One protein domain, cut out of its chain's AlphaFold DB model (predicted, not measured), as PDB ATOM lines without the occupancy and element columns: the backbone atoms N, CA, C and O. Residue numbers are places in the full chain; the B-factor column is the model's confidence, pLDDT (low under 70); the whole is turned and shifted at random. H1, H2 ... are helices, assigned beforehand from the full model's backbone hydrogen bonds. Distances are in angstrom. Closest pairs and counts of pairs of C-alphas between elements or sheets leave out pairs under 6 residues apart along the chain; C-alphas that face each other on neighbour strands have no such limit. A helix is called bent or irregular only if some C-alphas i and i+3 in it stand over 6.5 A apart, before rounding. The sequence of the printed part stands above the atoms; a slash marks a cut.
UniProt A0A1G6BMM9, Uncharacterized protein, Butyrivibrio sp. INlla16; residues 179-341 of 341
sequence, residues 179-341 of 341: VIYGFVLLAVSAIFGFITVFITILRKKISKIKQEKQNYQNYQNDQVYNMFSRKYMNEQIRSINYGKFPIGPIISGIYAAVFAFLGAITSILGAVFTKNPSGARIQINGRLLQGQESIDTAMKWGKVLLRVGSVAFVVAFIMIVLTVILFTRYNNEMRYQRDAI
ATOM      1  N   VAL A 179      36.854  36.347 -11.420       64.81
ATOM      2  CA  VAL A 179      36.493  35.003 -11.910       64.81
ATOM      3  C   VAL A 179      37.634  34.012 -11.669       64.81
ATOM      4  O   VAL A 179      37.416  32.945 -11.095       64.81
ATOM      5  N   ILE A 180      38.867  34.374 -12.036       64.69
ATOM      6  CA  ILE A 180      40.057  33.543 -11.801       64.69
ATOM      7  C   ILE A 180      40.243  33.284 -10.302       64.69
ATOM      8  O   ILE A 180      40.467  32.141  -9.911       64.69
ATOM      9  N   TYR A 181      40.110  34.307  -9.451       65.88
ATOM     10  CA  TYR A 181      40.181  34.151  -7.999       65.88
ATOM     11  C   TYR A 181      39.076  33.240  -7.469       65.88
ATOM     12  O   TYR A 181      39.362  32.407  -6.616       65.88
ATOM     13  N   GLY A 182      37.855  33.329  -8.001       69.12
ATOM     14  CA  GLY A 182      36.756  32.424  -7.665       69.12
ATOM     15  C   GLY A 182      37.085  30.966  -7.989       69.12
ATOM     16  O   GLY A 182      36.920  30.093  -7.139       69.12
ATOM     17  N   PHE A 183      37.640  30.698  -9.173       66.94
ATOM     18  CA  PHE A 183      38.092  29.354  -9.550       66.94
ATOM     19  C   PHE A 183      39.253  28.854  -8.687       66.94
ATOM     20  O   PHE A 183      39.246  27.700  -8.259       66.94
ATOM     21  N   VAL A 184      40.233  29.712  -8.389       68.00
ATOM     22  CA  VAL A 184      41.343  29.371  -7.487       68.00
ATOM     23  C   VAL A 184      40.817  29.066  -6.084       68.00
ATOM     24  O   VAL A 184      41.212  28.064  -5.494       68.00
ATOM     25  N   LEU A 185      39.888  29.869  -5.562       69.44
ATOM     26  CA  LEU A 185      39.269  29.656  -4.253       69.44
ATOM     27  C   LEU A 185      38.482  28.340  -4.211       69.44
ATOM     28  O   LEU A 185      38.590  27.597  -3.236       69.44
ATOM     29  N   LEU A 186      37.731  28.017  -5.270       69.25
ATOM     30  CA  LEU A 186      37.037  26.733  -5.408       69.25
ATOM     31  C   LEU A 186      38.019  25.559  -5.433       69.25
ATOM     32  O   LEU A 186      37.807  24.574  -4.726       69.25
ATOM     33  N   ALA A 187      39.117  25.670  -6.185       67.88
ATOM     34  CA  ALA A 187      40.154  24.643  -6.231       67.88
ATOM     35  C   ALA A 187      40.812  24.440  -4.855       67.88
ATOM     36  O   ALA A 187      40.936  23.310  -4.383       67.88
ATOM     37  N   VAL A 188      41.162  25.530  -4.166       69.00
ATOM     38  CA  VAL A 188      41.710  25.496  -2.801       69.00
ATOM     39  C   VAL A 188      40.707  24.879  -1.821       69.00
ATOM     40  O   VAL A 188      41.074  24.015  -1.025       69.00
ATOM     41  N   SER A 189      39.427  25.246  -1.912       67.94
ATOM     42  CA  SER A 189      38.358  24.683  -1.076       67.94
ATOM     43  C   SER A 189      38.191  23.179  -1.304       67.94
ATOM     44  O   SER A 189      38.049  22.421  -0.343       67.94
ATOM     45  N   ALA A 190      38.278  22.720  -2.555       70.62
ATOM     46  CA  ALA A 190      38.250  21.300  -2.891       70.62
ATOM     47  C   ALA A 190      39.441  20.542  -2.278       70.62
ATOM     48  O   ALA A 190      39.258  19.456  -1.723       70.62
ATOM     49  N   ILE A 191      40.642  21.134  -2.303       71.12
ATOM     50  CA  ILE A 191      41.846  20.573  -1.667       71.12
ATOM     51  C   ILE A 191      41.663  20.472  -0.145       71.12
ATOM     52  O   ILE A 191      41.916  19.416   0.435       71.12
ATOM     53  N   PHE A 192      41.173  21.520   0.524       70.06
ATOM     54  CA  PHE A 192      40.914  21.473   1.970       70.06
ATOM     55  C   PHE A 192      39.826  20.463   2.346       70.06
ATOM     56  O   PHE A 192      39.964  19.739   3.337       70.06
ATOM     57  N   GLY A 193      38.771  20.366   1.537       72.25
ATOM     58  CA  GLY A 193      37.751  19.334   1.671       72.25
ATOM     59  C   GLY A 193      38.339  17.938   1.617       72.25
ATOM     60  O   GLY A 193      38.089  17.117   2.502       72.25
ATOM     61  N   PHE A 194      39.191  17.702   0.623       71.69
ATOM     62  CA  PHE A 194      39.912  16.450   0.468       71.69
ATOM     63  C   PHE A 194      40.788  16.130   1.686       71.69
ATOM     64  O   PHE A 194      40.668  15.045   2.257       71.69
ATOM     65  N   ILE A 195      41.608  17.085   2.140       71.75
ATOM     66  CA  ILE A 195      42.461  16.928   3.329       71.75
ATOM     67  C   ILE A 195      41.612  16.577   4.558       71.75
ATOM     68  O   ILE A 195      41.960  15.676   5.321       71.75
ATOM     69  N   THR A 196      40.463  17.230   4.733       68.38
ATOM     70  CA  THR A 196      39.565  16.995   5.873       68.38
ATOM     71  C   THR A 196      38.954  15.594   5.836       68.38
ATOM     72  O   THR A 196      38.974  14.876   6.845       68.38
ATOM     73  N   VAL A 197      38.455  15.158   4.673       73.31
ATOM     74  CA  VAL A 197      37.948  13.789   4.467       73.31
ATOM     75  C   VAL A 197      39.051  12.773   4.759       73.31
ATOM     76  O   VAL A 197      38.833  11.808   5.497       73.31
ATOM     77  N   PHE A 198      40.252  13.021   4.243       74.88
ATOM     78  CA  PHE A 198      41.413  12.161   4.424       74.88
ATOM     79  C   PHE A 198      41.809  12.024   5.903       74.88
ATOM     80  O   PHE A 198      41.918  10.904   6.408       74.88
ATOM     81  N   ILE A 199      41.928  13.138   6.638       70.81
ATOM     82  CA  ILE A 199      42.203  13.139   8.085       70.81
ATOM     83  C   ILE A 199      41.108  12.384   8.848       70.81
ATOM     84  O   ILE A 199      41.409  11.629   9.771       70.81
ATOM     85  N   THR A 200      39.842  12.539   8.460       70.19
ATOM     86  CA  THR A 200      38.716  11.857   9.116       70.19
ATOM     87  C   THR A 200      38.789  10.339   8.929       70.19
ATOM     88  O   THR A 200      38.616   9.583   9.890       70.19
ATOM     89  N   ILE A 201      39.112   9.876   7.716       74.81
ATOM     90  CA  ILE A 201      39.336   8.453   7.423       74.81
ATOM     91  C   ILE A 201      40.520   7.920   8.241       74.81
ATOM     92  O   ILE A 201      40.405   6.860   8.865       74.81
ATOM     93  N   LEU A 202      41.630   8.666   8.304       73.56
ATOM     94  CA  LEU A 202      42.797   8.298   9.110       73.56
ATOM     95  C   LEU A 202      42.465   8.211  10.604       73.56
ATOM     96  O   LEU A 202      42.795   7.210  11.238       73.56
ATOM     97  N   ARG A 203      41.763   9.203  11.168       71.38
ATOM     98  CA  ARG A 203      41.358   9.211  12.585       71.38
ATOM     99  C   ARG A 203      40.494   8.008  12.934       71.38
ATOM    100  O   ARG A 203      40.773   7.339  13.925       71.38
ATOM    101  N   LYS A 204      39.502   7.685  12.097       73.06
ATOM    102  CA  LYS A 204      38.641   6.510  12.299       73.06
ATOM    103  C   LYS A 204      39.435   5.199  12.245       73.06
ATOM    104  O   LYS A 204      39.136   4.254  12.973       73.06
ATOM    105  N   LYS A 205      40.463   5.130  11.394       69.38
ATOM    106  CA  LYS A 205      41.359   3.968  11.321       69.38
ATOM    107  C   LYS A 205      42.220   3.850  12.584       69.38
ATOM    108  O   LYS A 205      42.323   2.763  13.143       69.38
ATOM    109  N   ILE A 206      42.781   4.962  13.062       73.06
ATOM    110  CA  ILE A 206      43.590   5.010  14.289       73.06
ATOM    111  C   ILE A 206      42.749   4.642  15.516       73.06
ATOM    112  O   ILE A 206      43.216   3.875  16.355       73.06
ATOM    113  N   SER A 207      41.510   5.136  15.620       74.94
ATOM    114  CA  SER A 207      40.629   4.812  16.747       74.94
ATOM    115  C   SER A 207      40.286   3.325  16.790       74.94
ATOM    116  O   SER A 207      40.358   2.726  17.859       74.94
ATOM    117  N   LYS A 208      40.004   2.704  15.633       79.62
ATOM    118  CA  LYS A 208      39.747   1.259  15.548       79.62
ATOM    119  C   LYS A 208      40.964   0.440  15.998       79.62
ATOM    120  O   LYS A 208      40.813  -0.472  16.799       79.62
ATOM    121  N   ILE A 209      42.169   0.819  15.562       76.50
ATOM    122  CA  ILE A 209      43.418   0.153  15.978       76.50
ATOM    123  C   ILE A 209      43.664   0.315  17.485       76.50
ATOM    124  O   ILE A 209      44.090  -0.634  18.139       76.50
ATOM    125  N   LYS A 210      43.407   1.502  18.055       75.75
ATOM    126  CA  LYS A 210      43.530   1.725  19.505       75.75
ATOM    127  C   LYS A 210      42.553   0.854  20.295       75.75
ATOM    128  O   LYS A 210      42.968   0.243  21.271       75.75
ATOM    129  N   GLN A 211      41.301   0.766  19.849       84.44
ATOM    130  CA  GLN A 211      40.278  -0.061  20.491       84.44
ATOM    131  C   GLN A 211      40.632  -1.553  20.424       84.44
ATOM    132  O   GLN A 211      40.548  -2.243  21.432       84.44
ATOM    133  N   GLU A 212      41.103  -2.036  19.269       81.38
ATOM    134  CA  GLU A 212      41.605  -3.409  19.126       81.38
ATOM    135  C   GLU A 212      42.770  -3.667  20.097       81.38
ATOM    136  O   GLU A 212      42.718  -4.629  20.856       81.38
ATOM    137  N   LYS A 213      43.774  -2.776  20.167       76.75
ATOM    138  CA  LYS A 213      44.896  -2.900  21.120       76.75
ATOM    139  C   LYS A 213      44.450  -2.921  22.584       76.75
ATOM    140  O   LYS A 213      44.995  -3.696  23.361       76.75
ATOM    141  N   GLN A 214      43.489  -2.081  22.955       82.50
ATOM    142  CA  GLN A 214      42.990  -2.009  24.326       82.50
ATOM    143  C   GLN A 214      42.220  -3.280  24.704       82.50
ATOM    144  O   GLN A 214      42.444  -3.834  25.775       82.50
ATOM    145  N   ASN A 215      41.406  -3.808  23.785       81.69
ATOM    146  CA  ASN A 215      40.769  -5.110  23.964       81.69
ATOM    147  C   ASN A 215      41.823  -6.215  24.150       81.69
ATOM    148  O   ASN A 215      41.681  -7.026  25.057       81.69
ATOM    149  N   TYR A 216      42.913  -6.214  23.366       69.31
ATOM    150  CA  TYR A 216      44.018  -7.173  23.539       69.31
ATOM    151  C   TYR A 216      44.699  -7.089  24.906       69.31
ATOM    152  O   TYR A 216      45.025  -8.125  25.481       69.31
ATOM    153  N   GLN A 217      44.915  -5.883  25.433       74.94
ATOM    154  CA  GLN A 217      45.503  -5.705  26.764       74.94
ATOM    155  C   GLN A 217      44.570  -6.215  27.868       74.94
ATOM    156  O   GLN A 217      45.032  -6.898  28.777       74.94
ATOM    157  N   ASN A 218      43.265  -5.962  27.751       77.56
ATOM    158  CA  ASN A 218      42.277  -6.482  28.697       77.56
ATOM    159  C   ASN A 218      42.228  -8.022  28.668       77.56
ATOM    160  O   ASN A 218      42.289  -8.648  29.720       77.56
ATOM    161  N   TYR A 219      42.249  -8.640  27.478       68.94
ATOM    162  CA  TYR A 219      42.334 -10.103  27.345       68.94
ATOM    163  C   TYR A 219      43.610 -10.702  27.957       68.94
ATOM    164  O   TYR A 219      43.563 -11.818  28.469       68.94
ATOM    165  N   GLN A 220      44.750 -10.000  27.904       64.38
ATOM    166  CA  GLN A 220      45.977 -10.465  28.566       64.38
ATOM    167  C   GLN A 220      45.908 -10.369  30.092       64.38
ATOM    168  O   GLN A 220      46.495 -11.215  30.762       64.38
ATOM    169  N   ASN A 221      45.218  -9.363  30.633       68.00
ATOM    170  CA  ASN A 221      45.086  -9.186  32.079       68.00
ATOM    171  C   ASN A 221      44.066 -10.154  32.707       68.00
ATOM    172  O   ASN A 221      44.256 -10.548  33.853       68.00
ATOM    173  N   ASP A 222      43.037 -10.580  31.966       67.25
ATOM    174  CA  ASP A 222      41.959 -11.435  32.494       67.25
ATOM    175  C   ASP A 222      42.278 -12.948  32.523       67.25
ATOM    176  O   ASP A 222      41.467 -13.735  33.020       67.25
ATOM    177  N   GLN A 223      43.428 -13.410  32.008       51.00
ATOM    178  CA  GLN A 223      43.694 -14.851  31.883       51.00
ATOM    179  C   GLN A 223      45.177 -15.265  32.016       51.00
ATOM    180  O   GLN A 223      45.999 -15.057  31.127       51.00
ATOM    181  N   VAL A 224      45.439 -16.068  33.054       56.22
ATOM    182  CA  VAL A 224      46.542 -17.042  33.237       56.22
ATOM    183  C   VAL A 224      46.501 -18.197  32.192       56.22
ATOM    184  O   VAL A 224      47.201 -19.198  32.312       56.22
ATOM    185  N   TYR A 225      45.726 -18.092  31.106       48.22
ATOM    186  CA  TYR A 225      45.539 -19.181  30.139       48.22
ATOM    187  C   TYR A 225      46.603 -19.233  29.025       48.22
ATOM    188  O   TYR A 225      46.629 -18.422  28.100       48.22
ATOM    189  N   ASN A 226      47.413 -20.292  29.112       56.62
ATOM    190  CA  ASN A 226      47.978 -21.137  28.056       56.62
ATOM    191  C   ASN A 226      48.608 -20.484  26.806       56.62
ATOM    192  O   ASN A 226      47.939 -19.958  25.916       56.62
ATOM    193  N   MET A 227      49.919 -20.727  26.658       56.88
ATOM    194  CA  MET A 227      50.756 -20.503  25.463       56.88
ATOM    195  C   MET A 227      50.089 -20.866  24.119       56.88
ATOM    196  O   MET A 227      50.387 -20.233  23.108       56.88
ATOM    197  N   PHE A 228      49.168 -21.837  24.095       55.19
ATOM    198  CA  PHE A 228      48.443 -22.261  22.890       55.19
ATOM    199  C   PHE A 228      47.474 -21.206  22.324       55.19
ATOM    200  O   PHE A 228      47.318 -21.119  21.106       55.19
ATOM    201  N   SER A 229      46.882 -20.347  23.164       57.62
ATOM    202  CA  SER A 229      45.956 -19.290  22.716       57.62
ATOM    203  C   SER A 229      46.680 -18.164  21.963       57.62
ATOM    204  O   SER A 229      46.190 -17.662  20.950       57.62
ATOM    205  N   ARG A 230      47.916 -17.825  22.372       59.84
ATOM    206  CA  ARG A 230      48.725 -16.776  21.717       59.84
ATOM    207  C   ARG A 230      49.053 -17.089  20.256       59.84
ATOM    208  O   ARG A 230      49.112 -16.161  19.452       59.84
ATOM    209  N   LYS A 231      49.262 -18.363  19.899       63.78
ATOM    210  CA  LYS A 231      49.611 -18.758  18.522       63.78
ATOM    211  C   LYS A 231      48.411 -18.606  17.576       63.78
ATOM    212  O   LYS A 231      48.528 -17.916  16.568       63.78
ATOM    213  N   TYR A 232      47.243 -19.122  17.970       60.03
ATOM    214  CA  TYR A 232      46.002 -19.002  17.191       60.03
ATOM    215  C   TYR A 232      45.463 -17.562  17.120       60.03
ATOM    216  O   TYR A 232      44.972 -17.136  16.074       60.03
ATOM    217  N   MET A 233      45.592 -16.764  18.189       56.84
ATOM    218  CA  MET A 233      45.184 -15.352  18.148       56.84
ATOM    219  C   MET A 233      46.107 -14.489  17.281       56.84
ATOM    220  O   MET A 233      45.614 -13.617  16.568       56.84
ATOM    221  N   ASN A 234      47.424 -14.725  17.295       61.94
ATOM    222  CA  ASN A 234      48.339 -14.013  16.398       61.94
ATOM    223  C   ASN A 234      48.053 -14.333  14.922       61.94
ATOM    224  O   ASN A 234      48.178 -13.439  14.084       61.94
ATOM    225  N   GLU A 235      47.606 -15.551  14.603       63.50
ATOM    226  CA  GLU A 235      47.133 -15.910  13.261       63.50
ATOM    227  C   GLU A 235      45.813 -15.215  12.882       63.50
ATOM    228  O   GLU A 235      45.708 -14.706  11.765       63.50
ATOM    229  N   GLN A 236      44.840 -15.085  13.795       60.12
ATOM    230  CA  GLN A 236      43.599 -14.333  13.522       60.12
ATOM    231  C   GLN A 236      43.815 -12.815  13.402       60.12
ATOM    232  O   GLN A 236      43.246 -12.171  12.523       60.12
ATOM    233  N   ILE A 237      44.667 -12.210  14.236       57.34
ATOM    234  CA  ILE A 237      45.028 -10.783  14.110       57.34
ATOM    235  C   ILE A 237      45.762 -10.528  12.796       57.34
ATOM    236  O   ILE A 237      45.532  -9.504  12.141       57.34
ATOM    237  N   ARG A 238      46.642 -11.458  12.401       55.25
ATOM    238  CA  ARG A 238      47.298 -11.426  11.092       55.25
ATOM    239  C   ARG A 238      46.248 -11.488   9.987       55.25
ATOM    240  O   ARG A 238      46.226 -10.576   9.163       55.25
ATOM    241  N   SER A 239      45.333 -12.458   9.994       54.28
ATOM    242  CA  SER A 239      44.335 -12.610   8.921       54.28
ATOM    243  C   SER A 239      43.386 -11.409   8.784       54.28
ATOM    244  O   SER A 239      43.039 -11.030   7.667       54.28
ATOM    245  N   ILE A 240      43.059 -10.714   9.882       53.56
ATOM    246  CA  ILE A 240      42.251  -9.478   9.857       53.56
ATOM    247  C   ILE A 240      43.035  -8.278   9.272       53.56
ATOM    248  O   ILE A 240      42.437  -7.338   8.736       53.56
ATOM    249  N   ASN A 241      44.373  -8.290   9.322       52.25
ATOM    250  CA  ASN A 241      45.221  -7.247   8.729       52.25
ATOM    251  C   ASN A 241      45.577  -7.487   7.251       52.25
ATOM    252  O   ASN A 241      45.740  -6.504   6.526       52.25
ATOM    253  N   TYR A 242      45.617  -8.740   6.788       46.41
ATOM    254  CA  TYR A 242      46.011  -9.104   5.414       46.41
ATOM    255  C   TYR A 242      45.010  -8.709   4.312       46.41
ATOM    256  O   TYR A 242      45.342  -8.772   3.131       46.41
ATOM    257  N   GLY A 243      43.811  -8.241   4.669       50.56
ATOM    258  CA  GLY A 243      42.768  -7.817   3.722       50.56
ATOM    259  C   GLY A 243      42.562  -6.303   3.603       50.56
ATOM    260  O   GLY A 243      41.500  -5.863   3.158       50.56
ATOM    261  N   LYS A 244      43.501  -5.463   4.063       61.06
ATOM    262  CA  LYS A 244      43.287  -4.005   4.090       61.06
ATOM    263  C   LYS A 244      43.506  -3.372   2.719       61.06
ATOM    264  O   LYS A 244      44.570  -2.842   2.446       61.06
ATOM    265  N   PHE A 245      42.450  -3.349   1.908       67.44
ATOM    266  CA  PHE A 245      42.384  -2.640   0.625       67.44
ATOM    267  C   PHE A 245      43.074  -1.254   0.688       67.44
ATOM    268  O   PHE A 245      42.817  -0.498   1.638       67.44
ATOM    269  N   PRO A 246      43.915  -0.877  -0.299       80.62
ATOM    270  CA  PRO A 246      44.664   0.384  -0.312       80.62
ATOM    271  C   PRO A 246      43.759   1.580  -0.657       80.62
ATOM    272  O   PRO A 246      43.955   2.287  -1.643       80.62
ATOM    273  N   ILE A 247      42.749   1.829   0.182       77.25
ATOM    274  CA  ILE A 247      41.712   2.848  -0.028       77.25
ATOM    275  C   ILE A 247      42.330   4.243  -0.199       77.25
ATOM    276  O   ILE A 247      41.882   5.002  -1.048       77.25
ATOM    277  N   GLY A 248      43.370   4.581   0.573       75.75
ATOM    278  CA  GLY A 248      44.049   5.881   0.489       75.75
ATOM    279  C   GLY A 248      44.649   6.158  -0.897       75.75
ATOM    280  O   GLY A 248      44.238   7.129  -1.532       75.75
ATOM    281  N   PRO A 249      45.566   5.303  -1.389       83.38
ATOM    282  CA  PRO A 249      46.074   5.394  -2.756       83.38
ATOM    283  C   PRO A 249      44.973   5.399  -3.822       83.38
ATOM    284  O   PRO A 249      45.013   6.233  -4.718       83.38
ATOM    285  N   ILE A 250      43.963   4.525  -3.713       80.56
ATOM    286  CA  ILE A 250      42.873   4.450  -4.702       80.56
ATOM    287  C   ILE A 250      42.110   5.775  -4.776       80.56
ATOM    288  O   ILE A 250      41.914   6.312  -5.862       80.56
ATOM    289  N   ILE A 251      41.712   6.330  -3.628       78.81
ATOM    290  CA  ILE A 251      41.006   7.613  -3.580       78.81
ATOM    291  C   ILE A 251      41.885   8.716  -4.183       78.81
ATOM    292  O   ILE A 251      41.415   9.468  -5.032       78.81
ATOM    293  N   SER A 252      43.157   8.800  -3.784       79.75
ATOM    294  CA  SER A 252      44.098   9.792  -4.320       79.75
ATOM    295  C   SER A 252      44.247   9.680  -5.845       79.75
ATOM    296  O   SER A 252      44.212  10.694  -6.541       79.75
ATOM    297  N   GLY A 253      44.315   8.454  -6.373       81.25
ATOM    298  CA  GLY A 253      44.372   8.181  -7.809       81.25
ATOM    299  C   GLY A 253      43.106   8.605  -8.555       81.25
ATOM    300  O   GLY A 253      43.202   9.196  -9.628       81.25
ATOM    301  N   ILE A 254      41.921   8.388  -7.972       81.44
ATOM    302  CA  ILE A 254      40.649   8.861  -8.547       81.44
ATOM    303  C   ILE A 254      40.643  10.391  -8.648       81.44
ATOM    304  O   ILE A 254      40.305  10.934  -9.698       81.44
ATOM    305  N   TYR A 255      41.058  11.100  -7.595       79.81
ATOM    306  CA  TYR A 255      41.140  12.563  -7.638       79.81
ATOM    307  C   TYR A 255      42.151  13.055  -8.671       79.81
ATOM    308  O   TYR A 255      41.840  13.971  -9.431       79.81
ATOM    309  N   ALA A 256      43.330  12.435  -8.735       86.06
ATOM    310  CA  ALA A 256      44.323  12.746  -9.754       86.06
ATOM    311  C   ALA A 256      43.742  12.621 -11.170       86.06
ATOM    312  O   ALA A 256      43.907  13.531 -11.980       86.06
ATOM    313  N   ALA A 257      43.011  11.536 -11.445       81.81
ATOM    314  CA  ALA A 257      42.365  11.315 -12.735       81.81
ATOM    315  C   ALA A 257      41.316  12.393 -13.053       81.81
ATOM    316  O   ALA A 257      41.297  12.916 -14.165       81.81
ATOM    317  N   VAL A 258      40.488  12.781 -12.076       82.19
ATOM    318  CA  VAL A 258      39.482  13.845 -12.251       82.19
ATOM    319  C   VAL A 258      40.139  15.193 -12.554       82.19
ATOM    320  O   VAL A 258      39.723  15.876 -13.489       82.19
ATOM    321  N   PHE A 259      41.176  15.582 -11.807       83.81
ATOM    322  CA  PHE A 259      41.887  16.839 -12.057       83.81
ATOM    323  C   PHE A 259      42.625  16.831 -13.397       83.81
ATOM    324  O   PHE A 259      42.593  17.836 -14.103       83.81
ATOM    325  N   ALA A 260      43.234  15.706 -13.784       85.69
ATOM    326  CA  ALA A 260      43.866  15.563 -15.092       85.69
ATOM    327  C   ALA A 260      42.838  15.692 -16.225       85.69
ATOM    328  O   ALA A 260      43.090  16.382 -17.208       85.69
ATOM    329  N   PHE A 261      41.659  15.085 -16.066       82.81
ATOM    330  CA  PHE A 261      40.575  15.161 -17.041       82.81
ATOM    331  C   PHE A 261      40.014  16.583 -17.184       82.81
ATOM    332  O   PHE A 261      39.912  17.098 -18.297       82.81
ATOM    333  N   LEU A 262      39.721  17.260 -16.068       82.00
ATOM    334  CA  LEU A 262      39.291  18.664 -16.081       82.00
ATOM    335  C   LEU A 262      40.370  19.581 -16.667       82.00
ATOM    336  O   LEU A 262      40.059  20.479 -17.453       82.00
ATOM    337  N   GLY A 263      41.636  19.336 -16.322       86.25
ATOM    338  CA  GLY A 263      42.785  20.040 -16.882       86.25
ATOM    339  C   GLY A 263      42.892  19.863 -18.393       86.25
ATOM    340  O   GLY A 263      43.098  20.842 -19.110       86.25
ATOM    341  N   ALA A 264      42.665  18.647 -18.892       86.19
ATOM    342  CA  ALA A 264      42.657  18.347 -20.316       86.19
ATOM    343  C   ALA A 264      41.520  19.071 -21.044       86.19
ATOM    344  O   ALA A 264      41.796  19.789 -22.002       86.19
ATOM    345  N   ILE A 265      40.274  18.965 -20.567       83.81
ATOM    346  CA  ILE A 265      39.120  19.636 -21.194       83.81
ATOM    347  C   ILE A 265      39.331  21.149 -21.249       83.81
ATOM    348  O   ILE A 265      39.191  21.758 -22.307       83.81
ATOM    349  N   THR A 266      39.691  21.763 -20.120       85.19
ATOM    350  CA  THR A 266      39.901  23.218 -20.055       85.19
ATOM    351  C   THR A 266      41.071  23.663 -20.929       85.19
ATOM    352  O   THR A 266      40.966  24.685 -21.602       85.19
ATOM    353  N   SER A 267      42.146  22.875 -21.009       90.44
ATOM    354  CA  SER A 267      43.273  23.170 -21.901       90.44
ATOM    355  C   SER A 267      42.903  23.025 -23.377       90.44
ATOM    356  O   SER A 267      43.296  23.870 -24.177       90.44
ATOM    357  N   ILE A 268      42.125  22.001 -23.748       87.62
ATOM    358  CA  ILE A 268      41.647  21.795 -25.122       87.62
ATOM    359  C   ILE A 268      40.727  22.944 -25.528       87.62
ATOM    360  O   ILE A 268      40.977  23.581 -26.547       87.62
ATOM    361  N   LEU A 269      39.720  23.269 -24.709       83.62
ATOM    362  CA  LEU A 269      38.840  24.412 -24.957       83.62
ATOM    363  C   LEU A 269      39.654  25.701 -25.076       83.62
ATOM    364  O   LEU A 269      39.495  26.450 -26.036       83.62
ATOM    365  N   GLY A 270      40.592  25.931 -24.155       90.00
ATOM    366  CA  GLY A 270      41.478  27.087 -24.203       90.00
ATOM    367  C   GLY A 270      42.317  27.158 -25.483       90.00
ATOM    368  O   GLY A 270      42.456  28.230 -26.078       90.00
ATOM    369  N   ALA A 271      42.829  26.022 -25.959       92.25
ATOM    370  CA  ALA A 271      43.558  25.922 -27.219       92.25
ATOM    371  C   ALA A 271      42.659  26.199 -28.437       92.25
ATOM    372  O   ALA A 271      43.082  26.898 -29.356       92.25
ATOM    373  N   VAL A 272      41.417  25.707 -28.438       87.19
ATOM    374  CA  VAL A 272      40.435  25.974 -29.504       87.19
ATOM    375  C   VAL A 272      40.116  27.468 -29.577       87.19
ATOM    376  O   VAL A 272      40.235  28.063 -30.646       87.19
ATOM    377  N   PHE A 273      39.810  28.094 -28.438       87.56
ATOM    378  CA  PHE A 273      39.507  29.526 -28.358       87.56
ATOM    379  C   PHE A 273      40.687  30.421 -28.762       87.56
ATOM    380  O   PHE A 273      40.483  31.489 -29.332       87.56
ATOM    381  N   THR A 274      41.924  30.003 -28.477       91.75
ATOM    382  CA  THR A 274      43.120  30.776 -28.850       91.75
ATOM    383  C   THR A 274      43.539  30.587 -30.306       91.75
ATOM    384  O   THR A 274      44.021  31.545 -30.904       91.75
ATOM    385  N   LYS A 275      43.368  29.390 -30.886       91.88
ATOM    386  CA  LYS A 275      43.764  29.105 -32.276       91.88
ATOM    387  C   LYS A 275      42.721  29.522 -33.310       91.88
ATOM    388  O   LYS A 275      43.108  30.002 -34.367       91.88
ATOM    389  N   ASN A 276      41.431  29.372 -33.002       90.31
ATOM    390  CA  ASN A 276      40.332  29.663 -33.928       90.31
ATOM    391  C   ASN A 276      39.342  30.698 -33.352       90.31
ATOM    392  O   ASN A 276      38.154  30.402 -33.210       90.31
ATOM    393  N   PRO A 277      39.790  31.922 -33.013       85.62
ATOM    394  CA  PRO A 277      38.930  32.908 -32.359       85.62
ATOM    395  C   PRO A 277      37.832  33.474 -33.280       85.62
ATOM    396  O   PRO A 277      36.807  33.938 -32.791       85.62
ATOM    397  N   SER A 278      38.003  33.405 -34.607       81.12
ATOM    398  CA  SER A 278      37.071  33.961 -35.605       81.12
ATOM    399  C   SER A 278      35.741  33.211 -35.726       81.12
ATOM    400  O   SER A 278      34.762  33.785 -36.196       81.12
ATOM    401  N   GLY A 279      35.679  31.949 -35.291       75.38
ATOM    402  CA  GLY A 279      34.452  31.144 -35.321       75.38
ATOM    403  C   GLY A 279      33.560  31.306 -34.085       75.38
ATOM    404  O   GLY A 279      32.438  30.799 -34.067       75.38
ATOM    405  N   ALA A 280      34.038  31.985 -33.039       75.88
ATOM    406  CA  ALA A 280      33.340  32.049 -31.762       75.88
ATOM    407  C   ALA A 280      32.216  33.099 -31.790       75.88
ATOM    408  O   ALA A 280      32.461  34.303 -31.735       75.88
ATOM    409  N   ARG A 281      30.958  32.639 -31.814       78.25
ATOM    410  CA  ARG A 281      29.792  33.485 -31.516       78.25
ATOM    411  C   ARG A 281      29.628  33.571 -30.003       78.25
ATOM    412  O   ARG A 281      29.140  32.633 -29.381       78.25
ATOM    413  N   ILE A 282      30.068  34.680 -29.417       80.25
ATOM    414  CA  ILE A 282      30.005  34.902 -27.969       80.25
ATOM    415  C   ILE A 282      28.861  35.868 -27.673       80.25
ATOM    416  O   ILE A 282      28.826  36.976 -28.203       80.25
ATOM    417  N   GLN A 283      27.931  35.448 -26.818       79.50
ATOM    418  CA  GLN A 283      26.869  36.306 -26.304       79.50
ATOM    419  C   GLN A 283      27.178  36.651 -24.847       79.50
ATOM    420  O   GLN A 283      27.324  35.756 -24.016       79.50
ATOM    421  N   ILE A 284      27.288  37.943 -24.535       73.19
ATOM    422  CA  ILE A 284      27.491  38.436 -23.168       73.19
ATOM    423  C   ILE A 284      26.325  39.363 -22.850       73.19
ATOM    424  O   ILE A 284      26.083  40.324 -23.574       73.19
ATOM    425  N   ASN A 285      25.582  39.056 -21.783       73.88
ATOM    426  CA  ASN A 285      24.425  39.843 -21.340       73.88
ATOM    427  C   ASN A 285      23.396  40.096 -22.460       73.88
ATOM    428  O   ASN A 285      22.917  41.209 -22.646       73.88
ATOM    429  N   GLY A 286      23.104  39.074 -23.270       76.25
ATOM    430  CA  GLY A 286      22.156  39.176 -24.385       76.25
ATOM    431  C   GLY A 286      22.706  39.850 -25.650       76.25
ATOM    432  O   GLY A 286      22.154  39.628 -26.727       76.25
ATOM    433  N   ARG A 287      23.830  40.578 -25.577       75.44
ATOM    434  CA  ARG A 287      24.493  41.173 -26.743       75.44
ATOM    435  C   ARG A 287      25.399  40.148 -27.420       75.44
ATOM    436  O   ARG A 287      26.305  39.594 -26.798       75.44
ATOM    437  N   LEU A 288      25.156  39.902 -28.705       84.50
ATOM    438  CA  LEU A 288      26.062  39.115 -29.536       84.50
ATOM    439  C   LEU A 288      27.283  39.982 -29.870       84.50
ATOM    440  O   LEU A 288      27.140  41.018 -30.519       84.50
ATOM    441  N   LEU A 289      28.469  39.576 -29.419       82.50
ATOM    442  CA  LEU A 289      29.716  40.210 -29.835       82.50
ATOM    443  C   LEU A 289      29.988  39.840 -31.298       82.50
ATOM    444  O   LEU A 289      29.835  38.681 -31.685       82.50
ATOM    445  N   GLN A 290      30.382  40.821 -32.109       89.88
ATOM    446  CA  GLN A 290      30.691  40.628 -33.528       89.88
ATOM    447  C   GLN A 290      32.052  41.244 -33.876       89.88
ATOM    448  O   GLN A 290      32.505  42.191 -33.236       89.88
ATOM    449  N   GLY A 291      32.691  40.715 -34.921       91.31
ATOM    450  CA  GLY A 291      33.936  41.257 -35.464       91.31
ATOM    451  C   GLY A 291      35.141  41.081 -34.535       91.31
ATOM    452  O   GLY A 291      35.357  40.014 -33.965       91.31
ATOM    453  N   GLN A 292      35.953  42.131 -34.402       87.62
ATOM    454  CA  GLN A 292      37.199  42.080 -33.630       87.62
ATOM    455  C   GLN A 292      36.953  41.892 -32.124       87.62
ATOM    456  O   GLN A 292      37.700  41.177 -31.461       87.62
ATOM    457  N   GLU A 293      35.861  42.449 -31.592       82.81
ATOM    458  CA  GLU A 293      35.529  42.374 -30.163       82.81
ATOM    459  C   GLU A 293      35.243  40.926 -29.717       82.81
ATOM    460  O   GLU A 293      35.656  40.508 -28.630       82.81
ATOM    461  N   SER A 294      34.600  40.115 -30.570       86.25
ATOM    462  CA  SER A 294      34.386  38.689 -30.287       86.25
ATOM    463  C   SER A 294      35.682  37.883 -30.376       86.25
ATOM    464  O   SER A 294      35.893  36.996 -29.551       86.25
ATOM    465  N   ILE A 295      36.562  38.212 -31.328       88.12
ATOM    466  CA  ILE A 295      37.873  37.568 -31.509       88.12
ATOM    467  C   ILE A 295      38.767  37.814 -30.293       88.12
ATOM    468  O   ILE A 295      39.323  36.867 -29.728       88.12
ATOM    469  N   ASP A 296      38.871  39.067 -29.854       87.50
ATOM    470  CA  ASP A 296      39.702  39.443 -28.712       87.50
ATOM    471  C   ASP A 296      39.178  38.792 -27.431       87.50
ATOM    472  O   ASP A 296      39.945  38.211 -26.659       87.50
ATOM    473  N   THR A 297      37.854  38.791 -27.245       83.88
ATOM    474  CA  THR A 297      37.194  38.132 -26.112       83.88
ATOM    475  C   THR A 297      37.422  36.620 -26.121       83.88
ATOM    476  O   THR A 297      37.795  36.050 -25.092       83.88
ATOM    477  N   ALA A 298      37.265  35.961 -27.274       87.12
ATOM    478  CA  ALA A 298      37.538  34.536 -27.449       87.12
ATOM    479  C   ALA A 298      38.988  34.202 -27.084       87.12
ATOM    480  O   ALA A 298      39.242  33.323 -26.260       87.12
ATOM    481  N   MET A 299      39.947  34.955 -27.626       90.56
ATOM    482  CA  MET A 299      41.368  34.744 -27.361       90.56
ATOM    483  C   MET A 299      41.703  34.956 -25.877       90.56
ATOM    484  O   MET A 299      42.516  34.226 -25.299       90.56
ATOM    485  N   LYS A 300      41.054  35.932 -25.238       86.25
ATOM    486  CA  LYS A 300      41.220  36.241 -23.817       86.25
ATOM    487  C   LYS A 300      40.713  35.106 -22.929       86.25
ATOM    488  O   LYS A 300      41.476  34.605 -22.102       86.25
ATOM    489  N   TRP A 301      39.494  34.619 -23.165       85.38
ATOM    490  CA  TRP A 301      38.955  33.443 -22.474       85.38
ATOM    491  C   TRP A 301      39.781  32.188 -22.736       85.38
ATOM    492  O   TRP A 301      40.054  31.430 -21.805       85.38
ATOM    493  N   GLY A 302      40.268  32.006 -23.963       88.94
ATOM    494  CA  GLY A 302      41.149  30.901 -24.310       88.94
ATOM    495  C   GLY A 302      42.425  30.878 -23.461       88.94
ATOM    496  O   GLY A 302      42.785  29.842 -22.900       88.94
ATOM    497  N   LYS A 303      43.071  32.037 -23.271       90.44
ATOM    498  CA  LYS A 303      44.245  32.175 -22.388       90.44
ATOM    499  C   LYS A 303      43.910  31.881 -20.925       90.44
ATOM    500  O   LYS A 303      44.719  31.260 -20.233       90.44
ATOM    501  N   VAL A 304      42.745  32.316 -20.440       84.56
ATOM    502  CA  VAL A 304      42.289  32.019 -19.071       84.56
ATOM    503  C   VAL A 304      42.099  30.513 -18.886       84.56
ATOM    504  O   VAL A 304      42.655  29.944 -17.948       84.56
ATOM    505  N   LEU A 305      41.394  29.855 -19.806       84.50
ATOM    506  CA  LEU A 305      41.152  28.413 -19.775       84.50
ATOM    507  C   LEU A 305      42.451  27.601 -19.835       84.50
ATOM    508  O   LEU A 305      42.612  26.666 -19.056       84.50
ATOM    509  N   LEU A 306      43.416  28.003 -20.670       91.12
ATOM    510  CA  LEU A 306      44.744  27.379 -20.715       91.12
ATOM    511  C   LEU A 306      45.482  27.478 -19.373       91.12
ATOM    512  O   LEU A 306      46.103  26.509 -18.932       91.12
ATOM    513  N   ARG A 307      45.410  28.632 -18.695       86.94
ATOM    514  CA  ARG A 307      46.019  28.805 -17.366       86.94
ATOM    515  C   ARG A 307      45.335  27.928 -16.323       86.94
ATOM    516  O   ARG A 307      46.027  27.252 -15.566       86.94
ATOM    517  N   VAL A 308      44.002  27.906 -16.302       82.19
ATOM    518  CA  VAL A 308      43.224  27.052 -15.389       82.19
ATOM    519  C   VAL A 308      43.556  25.577 -15.620       82.19
ATOM    520  O   VAL A 308      43.844  24.861 -14.661       82.19
ATOM    521  N   GLY A 309      43.606  25.142 -16.880       85.69
ATOM    522  CA  GLY A 309      43.970  23.776 -17.238       85.69
ATOM    523  C   GLY A 309      45.390  23.406 -16.816       85.69
ATOM    524  O   GLY A 309      45.600  22.348 -16.222       85.69
ATOM    525  N   SER A 310      46.350  24.314 -17.002       87.00
ATOM    526  CA  SER A 310      47.736  24.126 -16.548       87.00
ATOM    527  C   SER A 310      47.825  23.950 -15.027       87.00
ATOM    528  O   SER A 310      48.511  23.049 -14.546       87.00
ATOM    529  N   VAL A 311      47.096  24.764 -14.255       84.12
ATOM    530  CA  VAL A 311      47.036  24.635 -12.787       84.12
ATOM    531  C   VAL A 311      46.416  23.297 -12.380       84.12
ATOM    532  O   VAL A 311      46.949  22.617 -11.502       84.12
ATOM    533  N   ALA A 312      45.332  22.880 -13.038       84.56
ATOM    534  CA  ALA A 312      44.700  21.588 -12.780       84.56
ATOM    535  C   ALA A 312      45.655  20.410 -13.049       84.56
ATOM    536  O   ALA A 312      45.693  19.471 -12.252       84.56
ATOM    537  N   PHE A 313      46.489  20.481 -14.094       88.44
ATOM    538  CA  PHE A 313      47.523  19.476 -14.359       88.44
ATOM    539  C   PHE A 313      48.601  19.418 -13.274       88.44
ATOM    540  O   PHE A 313      48.999  18.323 -12.882       88.44
ATOM    541  N   VAL A 314      49.044  20.562 -12.740       87.19
ATOM    542  CA  VAL A 314      50.003  20.587 -11.619       87.19
ATOM    543  C   VAL A 314      49.408  19.910 -10.382       87.19
ATOM    544  O   VAL A 314      50.068  19.082  -9.752       87.19
ATOM    545  N   VAL A 315      48.144  20.200 -10.059       83.94
ATOM    546  CA  VAL A 315      47.441  19.549  -8.940       83.94
ATOM    547  C   VAL A 315      47.306  18.046  -9.181       83.94
ATOM    548  O   VAL A 315      47.612  17.254  -8.288       83.94
ATOM    549  N   ALA A 316      46.910  17.638 -10.389       87.94
ATOM    550  CA  ALA A 316      46.824  16.230 -10.760       87.94
ATOM    551  C   ALA A 316      48.175  15.520 -10.592       87.94
ATOM    552  O   ALA A 316      48.231  14.453  -9.987       87.94
ATOM    553  N   PHE A 317      49.268  16.136 -11.045       90.69
ATOM    554  CA  PHE A 317      50.615  15.588 -10.917       90.69
ATOM    555  C   PHE A 317      51.021  15.378  -9.453       90.69
ATOM    556  O   PHE A 317      51.462  14.288  -9.089       90.69
ATOM    557  N   ILE A 318      50.799  16.371  -8.584       85.38
ATOM    558  CA  ILE A 318      51.060  16.247  -7.139       85.38
ATOM    559  C   ILE A 318      50.260  15.078  -6.542       85.38
ATOM    560  O   ILE A 318      50.795  14.283  -5.765       85.38
ATOM    561  N   MET A 319      48.993  14.929  -6.935       85.88
ATOM    562  CA  MET A 319      48.137  13.832  -6.478       85.88
ATOM    563  C   MET A 319      48.607  12.462  -6.985       85.88
ATOM    564  O   MET A 319      48.520  11.478  -6.246       85.88
ATOM    565  N   ILE A 320      49.156  12.369  -8.201       89.06
ATOM    566  CA  ILE A 320      49.782  11.138  -8.715       89.06
ATOM    567  C   ILE A 320      51.005  10.786  -7.868       89.06
ATOM    568  O   ILE A 320      51.104   9.655  -7.394       89.06
ATOM    569  N   VAL A 321      51.897  11.747  -7.609       89.25
ATOM    570  CA  VAL A 321      53.091  11.531  -6.773       89.25
ATOM    571  C   VAL A 321      52.696  11.053  -5.373       89.25
ATOM    572  O   VAL A 321      53.234  10.057  -4.886       89.25
ATOM    573  N   LEU A 322      51.700  11.688  -4.746       84.88
ATOM    574  CA  LEU A 322      51.155  11.244  -3.459       84.88
ATOM    575  C   LEU A 322      50.579   9.828  -3.531       84.88
ATOM    576  O   LEU A 322      50.821   9.022  -2.633       84.88
ATOM    577  N   THR A 323      49.854   9.504  -4.600       89.31
ATOM    578  CA  THR A 323      49.310   8.158  -4.824       89.31
ATOM    579  C   THR A 323      50.426   7.122  -4.867       89.31
ATOM    580  O   THR A 323      50.340   6.119  -4.161       89.31
ATOM    581  N   VAL A 324      51.495   7.388  -5.624       91.12
ATOM    582  CA  VAL A 324      52.667   6.507  -5.722       91.12
ATOM    583  C   VAL A 324      53.333   6.339  -4.358       91.12
ATOM    584  O   VAL A 324      53.556   5.208  -3.934       91.12
ATOM    585  N   ILE A 325      53.581   7.428  -3.621       88.12
ATOM    586  CA  ILE A 325      54.183   7.373  -2.277       88.12
ATOM    587  C   ILE A 325      53.335   6.519  -1.328       88.12
ATOM    588  O   ILE A 325      53.864   5.654  -0.623       88.12
ATOM    589  N   LEU A 326      52.017   6.736  -1.308       84.25
ATOM    590  CA  LEU A 326      51.105   5.975  -0.457       84.25
ATOM    591  C   LEU A 326      51.058   4.495  -0.862       84.25
ATOM    592  O   LEU A 326      50.983   3.636   0.015       84.25
ATOM    593  N   PHE A 327      51.125   4.192  -2.161       88.69
ATOM    594  CA  PHE A 327      51.138   2.819  -2.666       88.69
ATOM    595  C   PHE A 327      52.449   2.103  -2.322       88.69
ATOM    596  O   PHE A 327      52.423   0.977  -1.829       88.69
ATOM    597  N   THR A 328      53.595   2.768  -2.487       88.94
ATOM    598  CA  THR A 328      54.909   2.235  -2.097       88.94
ATOM    599  C   THR A 328      54.970   1.976  -0.596       88.94
ATOM    600  O   THR A 328      55.401   0.904  -0.172       88.94
ATOM    601  N   ARG A 329      54.477   2.912   0.226       83.88
ATOM    602  CA  ARG A 329      54.405   2.721   1.679       83.88
ATOM    603  C   ARG A 329      53.526   1.527   2.048       83.88
ATOM    604  O   ARG A 329      53.944   0.700   2.851       83.88
ATOM    605  N   TYR A 330      52.346   1.423   1.437       85.19
ATOM    606  CA  TYR A 330      51.443   0.291   1.638       85.19
ATOM    607  C   TYR A 330      52.106  -1.044   1.262       85.19
ATOM    608  O   TYR A 330      52.064  -1.994   2.040       85.19
ATOM    609  N   ASN A 331      52.788  -1.109   0.116       85.81
ATOM    610  CA  ASN A 331      53.485  -2.316  -0.329       85.81
ATOM    611  C   ASN A 331      54.635  -2.713   0.603       85.81
ATOM    612  O   ASN A 331      54.810  -3.900   0.872       85.81
ATOM    613  N   ASN A 332      55.398  -1.747   1.115       84.12
ATOM    614  CA  ASN A 332      56.468  -2.021   2.074       84.12
ATOM    615  C   ASN A 332      55.903  -2.577   3.385       84.12
ATOM    616  O   ASN A 332      56.411  -3.578   3.879       84.12
ATOM    617  N   GLU A 333      54.820  -1.990   3.910       82.50
ATOM    618  CA  GLU A 333      54.123  -2.518   5.093       82.50
ATOM    619  C   GLU A 333      53.656  -3.969   4.870       82.50
ATOM    620  O   GLU A 333      53.834  -4.810   5.750       82.50
ATOM    621  N   MET A 334      53.139  -4.295   3.679       79.19
ATOM    622  CA  MET A 334      52.735  -5.663   3.325       79.19
ATOM    623  C   MET A 334      53.922  -6.632   3.185       79.19
ATOM    624  O   MET A 334      53.790  -7.798   3.554       79.19
ATOM    625  N   ARG A 335      55.076  -6.179   2.674       82.56
ATOM    626  CA  ARG A 335      56.302  -6.997   2.594       82.56
ATOM    627  C   ARG A 335      56.841  -7.335   3.979       82.56
ATOM    628  O   ARG A 335      57.012  -8.509   4.274       82.56
ATOM    629  N   TYR A 336      56.981  -6.339   4.856       80.69
ATOM    630  CA  TYR A 336      57.413  -6.564   6.240       80.69
ATOM    631  C   TYR A 336      56.506  -7.543   6.988       80.69
ATOM    632  O   TYR A 336      56.984  -8.341   7.788       80.69
ATOM    633  N   GLN A 337      55.194  -7.490   6.743       75.56
ATOM    634  CA  GLN A 337      54.272  -8.454   7.335       75.56
ATOM    635  C   GLN A 337      54.501  -9.866   6.792       75.56
ATOM    636  O   GLN A 337      54.490 -10.806   7.587       75.56
ATOM    637  N   ARG A 338      54.727 -10.008   5.478       76.62
ATOM    638  CA  ARG A 338      54.988 -11.296   4.825       76.62
ATOM    639  C   ARG A 338      56.274 -11.944   5.334       76.62
ATOM    640  O   ARG A 338      56.238 -13.125   5.629       76.62
ATOM    641  N   ASP A 339      57.353 -11.178   5.471       78.81
ATOM    642  CA  ASP A 339      58.659 -11.700   5.907       78.81
ATOM    643  C   ASP A 339      58.691 -12.042   7.410       78.81
ATOM    644  O   ASP A 339      59.581 -12.743   7.880       78.81
ATOM    645  N   ALA A 340      57.727 -11.532   8.185       69.50
ATOM    646  CA  ALA A 340      57.554 -11.865   9.598       69.50
ATOM    647  C   ALA A 340      56.681 -13.116   9.836       69.50
ATOM    648  O   ALA A 340      56.508 -13.524  10.994       69.50
ATOM    649  N   ILE A 341      56.051 -13.664   8.789       60.72
ATOM    650  CA  ILE A 341      55.402 -14.987   8.801       60.72
ATOM    651  C   ILE A 341      56.464 -16.023   8.475       60.72
ATOM    652  O   ILE A 341      56.496 -17.016   9.234       60.72
TER     653      ILE A 341
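AT A GLANCE: This is residues 179 to 341 of the 341 residues of an uncharacterized protein of Butyrivibrio sp. INlla16 (UniProt A0A1G6BMM9). A long, thin rod of helices, in which the longest helix, H4, and H3 run side by side in opposite ways as a helical hairpin, while the long H1 runs alongside with few close approaches to them. H2 precedes H3 on a nearly common line, so that the chain goes out along H1, turns back through H2 and H3, and turns again through a long loop into H4. The printed part has 163 residues with four named helices, in the order H1, H2, H3, H4, and no named strand; its class is all helix. The whole is extended, with a radius of gyration of the C-alphas of 26.3 A and spans of 91 by 29 by 17 A.

HOW THE PARTS SIT: H4, residues 292 to 339, touches H3, residues 247 to 275, at a shallow tilt of 20 degrees, opposite ways. The closest C-alphas of this hairpin are those of Gly 270 and Gly 302, 3.8 A apart. H1, residues 179 to 221, is close to H3 but not clearly touching, with C-alphas of Phe 198 and Gly 248 closest at 7.9 A; the tilt is shallow, 8 degrees, opposite ways. H1 is also close to H4 but not clearly touching: the closest C-alphas, of Ile 180 and Val 304, are 7.8 A apart, and the two run the same way at a shallow tilt of 14 degrees. H1, H3 and H4 form an up and down bundle, helices each running against the one before it in the chain. H2, residues 227 to 241, is apart from H1 and H3, and only just apart from H4, with closest C-alphas 8.5 A apart. Every O i to N i+4 pair is within hydrogen-bond range in H1, H3 and H4; in H2 it is 9 of 11.

IN THESE COORDINATES: H4 is 70.1 A long from first to last C-alpha, beginning at C-alpha 292 at (37.199, 42.080, -33.630) and ending at C-alpha 339 at (58.659, -11.700, 5.907). H1 is 62.9 A long and begins at C-alpha 179 at (36.493, 35.003, -11.910). H3 is 41.6 A long and H2 22.1 A. No helix is bent or irregular.

THE WHOLE: The C-alphas farthest apart are those of Val 224 and Gly 291, 91.0 A. The printed part has no cut and ends at residue 341, the chain's last. The links H1 to H2 and H2 to H3 are tight, and H3 to H4, residues 276 to 291, is long; in it residues 283 to 284 pair with residues 287 to 288, antiparallel. Residues 203 to 211 of H1 stand free, as do residues 221 to 229, of which 227 to 229 belong to H2. The mean pLDDT of the printed part is 76.9; 43 residues are under 70, among them residues 179 to 189 and 219 to 245.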